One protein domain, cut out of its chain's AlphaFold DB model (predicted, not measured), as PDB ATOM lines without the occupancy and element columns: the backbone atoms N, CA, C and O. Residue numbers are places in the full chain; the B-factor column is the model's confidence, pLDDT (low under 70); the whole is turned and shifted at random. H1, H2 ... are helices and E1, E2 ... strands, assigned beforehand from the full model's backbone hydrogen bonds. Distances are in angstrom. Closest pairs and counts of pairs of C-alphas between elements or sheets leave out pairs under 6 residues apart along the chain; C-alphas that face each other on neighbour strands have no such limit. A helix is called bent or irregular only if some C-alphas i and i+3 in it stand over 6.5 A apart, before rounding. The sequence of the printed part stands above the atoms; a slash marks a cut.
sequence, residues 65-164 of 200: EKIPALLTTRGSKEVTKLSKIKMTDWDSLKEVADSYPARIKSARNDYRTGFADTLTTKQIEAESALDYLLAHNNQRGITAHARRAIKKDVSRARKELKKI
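What this domain is: This is residues 65 to 164 of the 200 residues of an uncharacterized protein of Pseudomonas syringae pv. atrofaciens (UniProt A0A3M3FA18). H2 and H3 both pack on the bent H1, and a small antiparallel sheet, E1 - E2, sits at one end. The printed part, 100 residues with E1, H1, H2, E2 and H3 in that order, is mostly helix. It is compact, with a radius of gyration of the C-alphas of 14.1 A and spans of 40 by 27 by 20 A.

How they stand to each other: E1, residues 82 to 84, and E2, residues 140 to 143, are antiparallel, with N 83 and O 142 within hydrogen-bond range at 2.8 A. H1, residues 87 to 109, assigned as one helix by its hydrogen bonds, is bent: C-alphas 98 and 101 are 6.9 A apart. Its arms are H1a, residues 87 to 98, and H1b, residues 101 to 109. H1b and H2, residues 113 to 135, form a helical hairpin; H2 touches H1b with residues 113 to 120 alone, the closest C-alphas being those of Ile 104 and Ala 116, 4.9 A. H3, residues 144 to 163, touches H1a at a steep tilt of 39 degrees, closest at the C-alphas of Val 96 and Val 154, 5.4 A. H2 and H3 are apart. Every O i to N i+4 pair is within hydrogen-bond range in H1a, H1b and H2, and 15 of 16 in H3.

Where its parts are: E1 begins at C-alpha 82, (139.387, 249.143, 206.862). H2 measures 33.7 A, and H3, 29.5 A, ends at C-alpha 163, (139.098, 256.412, 172.075).

The domain as a whole: The C-alphas farthest apart, of Tyr 111 and Asn 138, are 42.1 A apart. The printed part has no cut, and pLDDT is under 70 at residues 73 to 77.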
ATOM      1  N   GLU A  65     131.373 256.876 209.419       81.75
ATOM      2  CA  GLU A  65     130.370 257.635 208.662       81.75
ATOM      3  C   GLU A  65     130.943 258.878 207.969       81.75
ATOM      4  O   GLU A  65     130.398 259.308 206.952       81.75
ATOM      5  N   LYS A  66     132.052 259.421 208.491       87.12
ATOM      6  CA  LYS A  66     132.757 260.589 207.941       87.12
ATOM      7  C   LYS A  66     133.589 260.259 206.700       87.12
ATOM      8  O   LYS A  66     134.049 261.169 206.020       87.12
ATOM      9  N   ILE A  67     133.816 258.974 206.417       88.69
ATOM     10  CA  ILE A  67     134.593 258.547 205.254       88.69
ATOM     11  C   ILE A  67     133.720 258.690 203.999       88.69
ATOM     12  O   ILE A  67     132.572 258.232 204.005       88.69
ATOM     13  N   PRO A  68     134.240 259.276 202.909       91.62
ATOM     14  CA  PRO A  68     133.487 259.424 201.672       91.62
ATOM     15  C   PRO A  68     133.010 258.070 201.138       91.62
ATOM     16  O   PRO A  68     133.676 257.032 201.268       91.62
ATOM     17  N   ALA A  69     131.831 258.092 200.511       89.00
ATOM     18  CA  ALA A  69     131.135 256.896 200.044       89.00
ATOM     19  C   ALA A  69     131.954 256.087 199.034       89.00
ATOM     20  O   ALA A  69     131.784 254.881 198.968       89.00
ATOM     21  N   LEU A  70     132.856 256.734 198.291       90.56
ATOM     22  CA  LEU A  70     133.725 256.107 197.296       90.56
ATOM     23  C   LEU A  70     134.808 255.200 197.914       90.56
ATOM     24  O   LEU A  70     135.188 254.185 197.331       90.56
ATOM     25  N   LEU A  71     135.328 255.562 199.094       90.50
ATOM     26  CA  LEU A  71     136.391 254.812 199.787       90.50
ATOM     27  C   LEU A  71     135.835 253.665 200.643       90.50
ATOM     28  O   LEU A  71     136.544 252.712 201.009       90.50
ATOM     29  N   THR A  72     134.546 253.748 200.943       86.44
ATOM     30  CA  THR A  72     133.773 252.719 201.626       86.44
ATOM     31  C   THR A  72     132.863 252.010 200.629       86.44
ATOM     32  O   THR A  72     132.669 252.447 199.508       86.44
ATOM     33  N   THR A  73     132.321 250.853 200.976       68.94
ATOM     34  CA  THR A  73     131.199 250.280 200.223       68.94
ATOM     35  C   THR A  73     129.915 250.759 200.874       68.94
ATOM     36  O   THR A  73     129.232 249.982 201.540       68.94
ATOM     37  N   ARG A  74     129.618 252.061 200.778       60.53
ATOM     38  CA  ARG A  74     128.399 252.628 201.373       60.53
ATOM     39  C   ARG A  74     127.192 251.950 200.705       60.53
ATOM     40  O   ARG A  74     126.915 252.198 199.539       60.53
ATOM     41  N   GLY A  75     126.559 251.005 201.408       57.31
ATOM     42  CA  GLY A  75     125.459 250.174 200.893       57.31
ATOM     43  C   GLY A  75     125.698 248.655 200.889       57.31
ATOM     44  O   GLY A  75     124.753 247.901 200.663       57.31
ATOM     45  N   SER A  76     126.909 248.157 201.178       65.69
ATOM     46  CA  SER A  76     127.104 246.709 201.352       65.69
ATOM     47  C   SER A  76     126.532 246.239 202.692       65.69
ATOM     48  O   SER A  76     126.895 246.778 203.738       65.69
ATOM     49  N   LYS A  77     125.704 245.186 202.687       67.38
ATOM     50  CA  LYS A  77     125.188 244.549 203.919       67.38
ATOM     51  C   LYS A  77     126.315 244.001 204.812       67.38
ATOM     52  O   LYS A  77     126.164 243.905 206.034       67.38
ATOM     53  N   GLU A  78     127.450 243.680 204.199       77.94
ATOM     54  CA  GLU A  78     128.615 243.081 204.840       77.94
ATOM     55  C   GLU A  78     129.500 244.095 205.572       77.94
ATOM     56  O   GLU A  78     129.746 245.217 205.120       77.94
ATOM     57  N   VAL A  79     130.021 243.655 206.718       82.50
ATOM     58  CA  VAL A  79     131.003 244.392 207.512       82.50
ATOM     59  C   VAL A  79     132.387 244.118 206.942       82.50
ATOM     60  O   VAL A  79     132.857 242.984 206.983       82.50
ATOM     61  N   THR A  80     133.067 245.146 206.433       87.69
ATOM     62  CA  THR A  80     134.411 244.988 205.861       87.69
ATOM     63  C   THR A  80     135.467 245.707 206.690       87.69
ATOM     64  O   THR A  80     135.214 246.737 207.315       87.69
ATOM     65  N   LYS A  81     136.677 245.138 206.719       90.56
ATOM     66  CA  LYS A  81     137.837 245.706 207.415       90.56
ATOM     67  C   LYS A  81     138.401 246.903 206.651       90.56
ATOM     68  O   LYS A  81     138.669 246.814 205.451       90.56
ATOM     69  N   LEU A  82     138.691 247.974 207.382       91.38
ATOM     70  CA  LEU A  82     139.387 249.143 206.862       91.38
ATOM     71  C   LEU A  82     140.903 248.921 206.874       91.38
ATOM     72  O   LEU A  82     141.513 248.511 207.867       91.38
ATOM     73  N   SER A  83     141.515 249.198 205.731       92.56
ATOM     74  CA  SER A  83     142.958 249.177 205.527       92.56
ATOM     75  C   SER A  83     143.546 250.576 205.680       92.56
ATOM     76  O   SER A  83     142.844 251.573 205.511       92.56
ATOM     77  N   LYS A  84     144.849 250.642 205.982       94.56
ATOM     78  CA  LYS A  84     145.597 251.907 206.007       94.56
ATOM     79  C   LYS A  84     145.623 252.530 204.619       94.56
ATOM     80  O   LYS A  84     145.930 251.803 203.675       94.56
ATOM     81  N   ILE A  85     145.327 253.817 204.522       94.94
ATOM     82  CA  ILE A  85     145.457 254.625 203.311       94.94
ATOM     83  C   ILE A  85     146.937 254.731 202.934       94.94
ATOM     84  O   ILE A  85     147.792 254.857 203.811       94.94
ATOM     85  N   LYS A  86     147.227 254.634 201.634       95.50
ATOM     86  CA  LYS A  86     148.569 254.792 201.061       95.50
ATOM     87  C   LYS A  86     148.574 255.912 200.028       95.50
ATOM     88  O   LYS A  86     147.564 256.122 199.363       95.50
ATOM     89  N   MET A  87     149.736 256.517 199.790       94.25
ATOM     90  CA  MET A  87     149.891 257.526 198.731       94.25
ATOM     91  C   MET A  87     149.535 256.977 197.339       94.25
ATOM     92  O   MET A  87     148.859 257.638 196.568       94.25
ATOM     93  N   THR A  88     149.832 255.700 197.075       94.88
ATOM     94  CA  THR A  88     149.442 255.026 195.822       94.88
ATOM     95  C   THR A  88     147.928 254.993 195.588       94.88
ATOM     96  O   THR A  88     147.478 254.906 194.444       94.88
ATOM     97  N   ASP A  89     147.134 254.988 196.668       95.50
ATOM     98  CA  ASP A  89     145.672 255.049 196.570       95.50
ATOM     99  C   ASP A  89     145.241 256.448 196.087       95.50
ATOM    100  O   ASP A  89     144.339 256.547 195.257       95.50
ATOM    101  N   TRP A  90     145.926 257.504 196.550       95.44
ATOM    102  CA  TRP A  90     145.720 258.882 196.097       95.44
ATOM    103  C   TRP A  90     146.143 259.064 194.639       95.44
ATOM    104  O   TRP A  90     145.343 259.567 193.858       95.44
ATOM    105  N   ASP A  91     147.317 258.564 194.237       96.88
ATOM    106  CA  ASP A  91     147.790 258.646 192.843       96.88
ATOM    107  C   ASP A  91     146.788 258.003 191.873       96.88
ATOM    108  O   ASP A  91     146.420 258.579 190.850       96.88
ATOM    109  N   SER A  92     146.294 256.814 192.235       96.50
ATOM    110  CA  SER A  92     145.303 256.090 191.433       96.50
ATOM    111  C   SER A  92     143.985 256.858 191.339       96.50
ATOM    112  O   SER A  92     143.374 256.902 190.276       96.50
ATOM    113  N   LEU A  93     143.523 257.447 192.445       96.44
ATOM    114  CA  LEU A  93     142.275 258.205 192.459       96.44
ATOM    115  C   LEU A  93     142.408 259.534 191.707       96.44
ATOM    116  O   LEU A  93     141.485 259.914 190.991       96.44
ATOM    117  N   LYS A  94     143.558 260.202 191.818       97.50
ATOM    118  CA  LYS A  94     143.856 261.448 191.113       97.50
ATOM    119  C   LYS A  94     143.845 261.236 189.609       97.50
ATOM    120  O   LYS A  94     143.200 261.989 188.895       97.50
ATOM    121  N   GLU A  95     144.448 260.148 189.138       96.88
ATOM    122  CA  GLU A  95     144.397 259.791 187.721       96.88
ATOM    123  C   GLU A  95     142.953 259.587 187.219       96.88
ATOM    124  O   GLU A  95     142.614 259.973 186.098       96.88
ATOM    125  N   VAL A  96     142.074 259.003 188.043       96.56
ATOM    126  CA  VAL A  96     140.644 258.899 187.709       96.56
ATOM    127  C   VAL A  96     139.995 260.279 187.682       96.56
ATOM    128  O   VAL A  96     139.263 260.567 186.734       96.56
ATOM    129  N   ALA A  97     140.261 261.120 188.681       96.75
ATOM    130  CA  ALA A  97     139.699 262.461 188.784       96.75
ATOM    131  C   ALA A  97     140.060 263.326 187.565       96.75
ATOM    132  O   ALA A  97     139.170 263.838 186.883       96.75
ATOM    133  N   ASP A  98     141.345 263.359 187.209       96.62
ATOM    134  CA  ASP A  98     141.884 264.098 186.062       96.62
ATOM    135  C   ASP A  98     141.298 263.606 184.722       96.62
ATOM    136  O   ASP A  98     141.241 264.344 183.736       96.62
ATOM    137  N   SER A  99     140.805 262.361 184.670       96.50
ATOM    138  CA  SER A  99     140.159 261.807 183.476       96.50
ATOM    139  C   SER A  99     138.722 262.294 183.253       96.50
ATOM    140  O   SER A  99     138.242 262.253 182.113       96.50
ATOM    141  N   TYR A 100     138.006 262.720 184.301       96.44
ATOM    142  CA  TYR A 100     136.576 263.040 184.201       96.44
ATOM    143  C   TYR A 100     136.261 264.172 183.222       96.44
ATOM    144  O   TYR A 100     135.381 263.953 182.386       96.44
ATOM    145  N   PRO A 101     136.965 265.322 183.215       96.38
ATOM    146  CA  PRO A 101     136.629 266.431 182.320       96.38
ATOM    147  C   PRO A 101     136.615 266.026 180.841       96.38
ATOM    148  O   PRO A 101     135.685 266.355 180.101       96.38
ATOM    149  N   ALA A 102     137.607 265.242 180.409       94.75
ATOM    150  CA  ALA A 102     137.690 264.747 179.037       94.75
ATOM    151  C   ALA A 102     136.555 263.763 178.707       94.75
ATOM    152  O   ALA A 102     135.962 263.829 177.629       94.75
ATOM    153  N   ARG A 103     136.211 262.876 179.648       94.94
ATOM    154  CA  ARG A 103     135.132 261.886 179.494       94.94
ATOM    155  C   ARG A 103     133.755 262.546 179.470       94.94
ATOM    156  O   ARG A 103     132.929 262.169 178.647       94.94
ATOM    157  N   ILE A 104     133.530 263.556 180.311       95.81
ATOM    158  CA  ILE A 104     132.308 264.373 180.331       95.81
ATOM    159  C   ILE A 104     132.161 265.117 179.005       95.81
ATOM    160  O   ILE A 104     131.100 265.064 178.389       95.81
ATOM    161  N   LYS A 105     133.233 265.764 178.524       94.56
ATOM    162  CA  LYS A 105     133.224 266.458 177.231       94.56
ATOM    163  C   LYS A 105     132.915 265.499 176.078       94.56
ATOM    164  O   LYS A 105     132.057 265.807 175.258       94.56
ATOM    165  N   SER A 106     133.555 264.328 176.043       92.94
ATOM    166  CA  SER A 106     133.263 263.291 175.043       92.94
ATOM    167  C   SER A 106     131.813 262.812 175.129       92.94
ATOM    168  O   SER A 106     131.137 262.752 174.114       92.94
ATOM    169  N   ALA A 107     131.305 262.533 176.331       94.25
ATOM    170  CA  ALA A 107     129.932 262.078 176.529       94.25
ATOM    171  C   ALA A 107     128.897 263.111 176.062       94.25
ATOM    172  O   ALA A 107     127.895 262.737 175.458       94.25
ATOM    173  N   ARG A 108     129.150 264.402 176.314       94.69
ATOM    174  CA  ARG A 108     128.311 265.502 175.819       94.69
ATOM    175  C   ARG A 108     128.350 265.600 174.296       94.69
ATOM    176  O   ARG A 108     127.295 265.749 173.692       94.69
ATOM    177  N   ASN A 109     129.529 265.457 173.689       92.62
ATOM    178  CA  ASN A 109     129.674 265.431 172.231       92.62
ATOM    179  C   ASN A 109     128.939 264.240 171.595       92.62
ATOM    180  O   ASN A 109     128.368 264.384 170.523       92.62
ATOM    181  N   ASP A 110     128.904 263.093 172.277       92.81
ATOM    182  CA  ASP A 110     128.183 261.893 171.837       92.81
ATOM    183  C   ASP A 110     126.671 261.938 172.170       92.81
ATOM    184  O   ASP A 110     125.990 260.918 172.071       92.81
ATOM    185  N   TYR A 111     126.138 263.084 172.617       93.81
ATOM    186  CA  TYR A 111     124.740 263.281 173.042       93.81
ATOM    187  C   TYR A 111     124.275 262.376 174.198       93.81
ATOM    188  O   TYR A 111     123.082 262.166 174.417       93.81
ATOM    189  N   ARG A 112     125.206 261.858 175.005       93.69
ATOM    190  CA  ARG A 112     124.917 261.001 176.165       93.69
ATOM    191  C   ARG A 112     124.778 261.847 177.432       93.69
ATOM    192  O   ARG A 112     125.585 261.718 178.352       93.69
ATOM    193  N   THR A 113     123.760 262.704 177.483       93.50
ATOM    194  CA  THR A 113     123.538 263.683 178.570       93.50
ATOM    195  C   THR A 113     123.465 263.031 179.951       93.50
ATOM    196  O   THR A 113     124.296 263.333 180.800       93.50
ATOM    197  N   GLY A 114     122.597 262.032 180.140       96.38
ATOM    198  CA  GLY A 114     122.485 261.335 181.426       96.38
ATOM    199  C   GLY A 114     123.786 260.645 181.855       96.38
ATOM    200  O   GLY A 114     124.121 260.612 183.034       96.38
ATOM    201  N   PHE A 115     124.586 260.146 180.904       95.31
ATOM    202  CA  PHE A 115     125.904 259.599 181.231       95.31
ATOM    203  C   PHE A 115     126.881 260.701 181.659       95.31
ATOM    204  O   PHE A 115     127.611 260.511 182.630       95.31
ATOM    205  N   ALA A 116     126.875 261.854 180.989       95.88
ATOM    206  CA  ALA A 116     127.683 263.003 181.383       95.88
ATOM    207  C   ALA A 116     127.333 263.484 182.802       95.88
ATOM    208  O   ALA A 116     128.245 263.716 183.590       95.88
ATOM    209  N   ASP A 117     126.047 263.527 183.156       97.19
ATOM    210  CA  ASP A 117     125.594 263.916 184.497       97.19
ATOM    211  C   ASP A 117     126.004 262.886 185.562       97.19
ATOM    212  O   ASP A 117     126.421 263.235 186.663       97.19
ATOM    213  N   THR A 118     125.996 261.590 185.236       96.12
ATOM    214  CA  THR A 118     126.556 260.581 186.156       96.12
ATOM    215  C   THR A 118     128.074 260.683 186.311       96.12
ATOM    216  O   THR A 118     128.624 260.231 187.313       96.12
ATOM    217  N   LEU A 119     128.786 261.214 185.313       95.75
ATOM    218  CA  LEU A 119     130.228 261.423 185.404       95.75
ATOM    219  C   LEU A 119     130.562 262.675 186.220       95.75
ATOM    220  O   LEU A 119     131.552 262.647 186.943       95.75
ATOM    221  N   THR A 120     129.752 263.734 186.147       96.25
ATOM    222  CA  THR A 120     129.946 264.938 186.972       96.25
ATOM    223  C   THR A 120     129.721 264.643 188.452       96.25
ATOM    224  O   THR A 120     130.526 265.064 189.276       96.25
ATOM    225  N   THR A 121     128.701 263.854 188.812       96.00
ATOM    226  CA  THR A 121     128.500 263.439 190.213       96.00
ATOM    227  C   THR A 121     129.672 262.607 190.724       96.00
ATOM    228  O   THR A 121     130.212 262.882 191.792       96.00
ATOM    229  N   LYS A 122     130.145 261.649 189.919       95.06
ATOM    230  CA  LYS A 122     131.337 260.852 190.239       95.06
ATOM    231  C   LYS A 122     132.613 261.681 190.342       95.06
ATOM    232  O   LYS A 122     133.498 261.315 191.111       95.06
ATOM    233  N   GLN A 123     132.725 262.764 189.576       96.75
ATOM    234  CA  GLN A 123     133.842 263.694 189.682       96.75
ATOM    235  C   GLN A 123     133.840 264.383 191.051       96.75
ATOM    236  O   GLN A 123     134.849 264.324 191.745       96.75
ATOM    237  N   ILE A 124     132.699 264.935 191.475       95.75
ATOM    238  CA  ILE A 124     132.550 265.585 192.789       95.75
ATOM    239  C   ILE A 124     132.850 264.590 193.925       95.75
ATOM    240  O   ILE A 124     133.578 264.896 194.870       95.75
ATOM    241  N   GLU A 125     132.339 263.360 193.819       94.44
ATOM    242  CA  GLU A 125     132.637 262.294 194.782       94.44
ATOM    243  C   GLU A 125     134.133 261.947 194.822       94.44
ATOM    244  O   GLU A 125     134.687 261.749 195.905       94.44
ATOM    245  N   ALA A 126     134.807 261.890 193.670       95.62
ATOM    246  CA  ALA A 126     136.240 261.618 193.600       95.62
ATOM    247  C   ALA A 126     137.079 262.756 194.194       95.62
ATOM    248  O   ALA A 126     138.024 262.474 194.927       95.62
ATOM    249  N   GLU A 127     136.718 264.012 193.933       95.12
ATOM    250  CA  GLU A 127     137.385 265.194 194.495       95.12
ATOM    251  C   GLU A 127     137.266 265.213 196.025       95.12
ATOM    252  O   GLU A 127     138.281 265.241 196.721       95.12
ATOM    253  N   SER A 128     136.056 265.025 196.566       94.75
ATOM    254  CA  SER A 128     135.864 264.913 198.023       94.75
ATOM    255  C   SER A 128     136.651 263.747 198.646       94.75
ATOM    256  O   SER A 128     137.140 263.832 199.776       94.75
ATOM    257  N   ALA A 129     136.810 262.643 197.909       95.38
ATOM    258  CA  ALA A 129     137.614 261.513 198.347       95.38
ATOM    259  C   ALA A 129     139.123 261.798 198.308       95.38
ATOM    260  O   ALA A 129     139.836 261.316 199.190       95.38
ATOM    261  N   LEU A 130     139.612 262.591 197.353       95.81
ATOM    262  CA  LEU A 130     141.012 263.022 197.299       95.81
ATOM    263  C   LEU A 130     141.384 263.892 198.497       95.81
ATOM    264  O   LEU A 130     142.407 263.623 199.132       95.81
ATOM    265  N   ASP A 131     140.533 264.857 198.843       95.44
ATOM    266  CA  ASP A 131     140.730 265.724 200.010       95.44
ATOM    267  C   ASP A 131     140.803 264.899 201.299       95.44
ATOM    268  O   ASP A 131     141.696 265.075 202.135       95.44
ATOM    269  N   TYR A 132     139.913 263.911 201.431       94.69
ATOM    270  CA  TYR A 132     139.921 262.997 202.568       94.69
ATOM    271  C   TYR A 132     141.212 262.167 202.649       94.69
ATOM    272  O   TYR A 132     141.797 262.049 203.731       94.69
ATOM    273  N   LEU A 133     141.662 261.587 201.527       94.88
ATOM    274  CA  LEU A 133     142.887 260.778 201.473       94.88
ATOM    275  C   LEU A 133     144.127 261.596 201.845       94.88
ATOM    276  O   LEU A 133     145.004 261.072 202.535       94.88
ATOM    277  N   LEU A 134     144.185 262.861 201.420       93.62
ATOM    278  CA  LEU A 134     145.280 263.771 201.746       93.62
ATOM    279  C   LEU A 134     145.335 264.050 203.254       93.62
ATOM    280  O   LEU A 134     146.397 263.940 203.866       93.62
ATOM    281  N   ALA A 135     144.183 264.333 203.865       93.81
ATOM    282  CA  ALA A 135     144.087 264.631 205.292       93.81
ATOM    283  C   ALA A 135     144.340 263.411 206.206       93.81
ATOM    284  O   ALA A 135     144.819 263.573 207.326       93.81
ATOM    285  N   HIS A 136     144.045 262.186 205.748       92.81
ATOM    286  CA  HIS A 136     144.058 260.967 206.580       92.81
ATOM    287  C   HIS A 136     145.122 259.942 206.145       92.81
ATOM    288  O   HIS A 136     144.937 258.725 206.275       92.81
ATOM    289  N   ASN A 137     146.263 260.410 205.632       92.25
ATOM    290  CA  ASN A 137     147.351 259.531 205.209       92.25
ATOM    291  C   ASN A 137     147.832 258.615 206.359       92.25
ATOM    292  O   ASN A 137     147.865 259.006 207.525       92.25
ATOM    293  N   ASN A 138     148.194 257.367 206.041       92.06
ATOM    294  CA  ASN A 138     148.558 256.302 206.990       92.06
ATOM    295  C   ASN A 138     147.481 255.882 208.014       92.06
ATOM    296  O   ASN A 138     147.720 254.959 208.805       92.06
ATOM    297  N   GLN A 139     146.278 256.459 207.974       91.62
ATOM    298  CA  GLN A 139     145.164 256.062 208.834       91.62
ATOM    299  C   GLN A 139     144.305 254.976 208.179       91.62
ATOM    300  O   GLN A 139     144.314 254.784 206.962       91.62
ATOM    301  N   ARG A 140     143.571 254.199 208.987       91.25
ATOM    302  CA  ARG A 140     142.649 253.181 208.460       91.25
ATOM    303  C   ARG A 140     141.392 253.868 207.937       91.25
ATOM    304  O   ARG A 140     140.582 254.309 208.741       91.25
ATOM    305  N   GLY A 141     141.217 253.902 206.619       91.38
ATOM    306  CA  GLY A 141     140.090 254.619 206.019       91.38
ATOM    307  C   GLY A 141     139.668 254.163 204.627       91.38
ATOM    308  O   GLY A 141     138.828 254.804 204.011       91.38
ATOM    309  N   ILE A 142     140.210 253.052 204.119       93.56
ATOM    310  CA  ILE A 142     139.846 252.538 202.792       93.56
ATOM    311  C   ILE A 142     139.545 251.042 202.828       93.56
ATOM    312  O   ILE A 142     140.254 250.252 203.460       93.56
ATOM    313  N   THR A 143     138.486 250.632 202.135       93.56
ATOM    314  CA  THR A 143     138.134 249.213 201.986       93.56
ATOM    315  C   THR A 143     138.917 248.557 200.843       93.56
ATOM    316  O   THR A 143     139.317 249.198 199.869       93.56
ATOM    317  N   ALA A 144     139.126 247.239 200.921       91.75
ATOM    318  CA  ALA A 144     139.774 246.498 199.833       91.75
ATOM    319  C   ALA A 144     138.945 246.529 198.532       91.75
ATOM    320  O   ALA A 144     139.508 246.528 197.437       91.75
ATOM    321  N   HIS A 145     137.616 246.574 198.655       91.12
ATOM    322  CA  HIS A 145     136.713 246.703 197.518       91.12
ATOM    323  C   HIS A 145     136.872 248.060 196.827       91.12
ATOM    324  O   HIS A 145     137.065 248.086 195.614       91.12
ATOM    325  N   ALA A 146     136.881 249.164 197.584       92.81
ATOM    326  CA  ALA A 146     137.085 250.502 197.031       92.81
ATOM    327  C   ALA A 146     138.394 250.600 196.235       92.81
ATOM    328  O   ALA A 146     138.384 251.043 195.092       92.81
ATOM    329  N   ARG A 147     139.504 250.058 196.756       94.38
ATOM    330  CA  ARG A 147     140.769 249.980 195.997       94.38
ATOM    331  C   ARG A 147     140.630 249.267 194.659       94.38
ATOM    332  O   ARG A 147     141.170 249.712 193.650       94.38
ATOM    333  N   ARG A 148     139.935 248.128 194.649       93.88
ATOM    334  CA  ARG A 148     139.703 247.364 193.416       93.88
ATOM    335  C   ARG A 148     138.827 248.149 192.445       93.88
ATOM    336  O   ARG A 148     139.096 248.096 191.249       93.88
ATOM    337  N   ALA A 149     137.815 248.859 192.941       93.69
ATOM    338  CA  ALA A 149     136.950 249.712 192.136       93.69
ATOM    339  C   ALA A 149     137.743 250.864 191.502       93.69
ATOM    340  O   ALA A 149     137.757 250.963 190.280       93.69
ATOM    341  N   ILE A 150     138.519 251.613 192.294       95.12
ATOM    342  CA  ILE A 150     139.394 252.691 191.803       95.12
ATOM    343  C   ILE A 150     140.355 252.154 190.739       95.12
ATOM    344  O   ILE A 150     140.443 252.698 189.645       95.12
ATOM    345  N   LYS A 151     141.020 251.019 190.995       96.19
ATOM    346  CA  LYS A 151     141.935 250.406 190.016       96.19
ATOM    347  C   LYS A 151     141.233 250.012 188.709       96.19
ATOM    348  O   LYS A 151     141.814 250.135 187.628       96.19
ATOM    349  N   LYS A 152     139.997 249.508 188.787       95.81
ATOM    350  CA  LYS A 152     139.181 249.206 187.600       95.81
ATOM    351  C   LYS A 152     138.808 250.484 186.852       95.81
ATOM    352  O   LYS A 152     138.903 250.497 185.626       95.81
ATOM    353  N   ASP A 153     138.455 251.540 187.572       94.94
ATOM    354  CA  ASP A 153     138.098 252.828 186.986       94.94
ATOM    355  C   ASP A 153     139.293 253.515 186.325       94.94
ATOM    356  O   ASP A 153     139.130 254.005 185.214       94.94
ATOM    357  N   VAL A 154     140.506 253.430 186.888       96.88
ATOM    358  CA  VAL A 154     141.749 253.856 186.211       96.88
ATOM    359  C   VAL A 154     141.890 253.151 184.860       96.88
ATOM    360  O   VAL A 154     142.082 253.782 183.821       96.88
ATOM    361  N   SER A 155     141.756 251.820 184.842       97.06
ATOM    362  CA  SER A 155     141.858 251.034 183.604       97.06
ATOM    363  C   SER A 155     140.789 251.434 182.584       97.06
ATOM    364  O   SER A 155     141.072 251.561 181.390       97.06
ATOM    365  N   ARG A 156     139.560 251.673 183.049       95.12
ATOM    366  CA  ARG A 156     138.450 252.124 182.210       95.12
ATOM    367  C   ARG A 156     138.699 253.525 181.654       95.12
ATOM    368  O   ARG A 156     138.561 253.709 180.448       95.12
ATOM    369  N   ALA A 157     139.126 254.464 182.492       94.69
ATOM    370  CA  ALA A 157     139.455 255.831 182.118       94.69
ATOM    371  C   ALA A 157     140.532 255.860 181.030       94.69
ATOM    372  O   ALA A 157     140.317 256.436 179.968       94.69
ATOM    373  N   ARG A 158     141.635 255.125 181.217       95.44
ATOM    374  CA  ARG A 158     142.698 254.988 180.205       95.44
ATOM    375  C   ARG A 158     142.172 254.472 178.864       95.44
ATOM    376  O   ARG A 158     142.597 254.943 177.812       95.44
ATOM    377  N   LYS A 159     141.263 253.490 178.876       94.94
ATOM    378  CA  LYS A 159     140.652 252.955 177.645       94.94
ATOM    379  C   LYS A 159     139.729 253.968 176.976       94.94
ATOM    380  O   LYS A 159     139.735 254.054 175.754       94.94
ATOM    381  N   GLU A 160     138.934 254.696 177.754       91.50
ATOM    382  CA  GLU A 160     138.023 255.725 177.243       91.50
ATOM    383  C   GLU A 160     138.809 256.900 176.647       91.50
ATOM    384  O   GLU A 160     138.547 257.279 175.511       91.50
ATOM    385  N   LEU A 161     139.858 257.379 177.322       91.00
ATOM    386  CA  LEU A 161     140.728 258.451 176.824       91.00
ATOM    387  C   LEU A 161     141.412 258.098 175.497       91.00
ATOM    388  O   LEU A 161     141.501 258.941 174.611       91.00
ATOM    389  N   LYS A 162     141.838 256.842 175.311       91.19
ATOM    390  CA  LYS A 162     142.421 256.378 174.039       91.19
ATOM    391  C   LYS A 162     141.445 256.430 172.858       91.19
ATOM    392  O   LYS A 162     141.901 256.470 171.717       91.19
ATOM    393  N   LYS A 163     140.135 256.367 173.116       88.81
ATOM    394  CA  LYS A 163     139.098 256.412 172.075       88.81
ATOM    395  C   LYS A 163     138.769 257.835 171.637       88.81
ATOM    396  O   LYS A 163     138.278 258.002 170.526       88.81
ATOM    397  N   ILE A 164     139.028 258.831 172.482       84.00
ATOM    398  CA  ILE A 164     138.762 260.232 172.154       84.00
ATOM    399  C   ILE A 164     139.729 260.634 171.028       84.00
ATOM    400  O   ILE A 164     140.947 260.558 171.218       84.00
TER     401      ILE A 164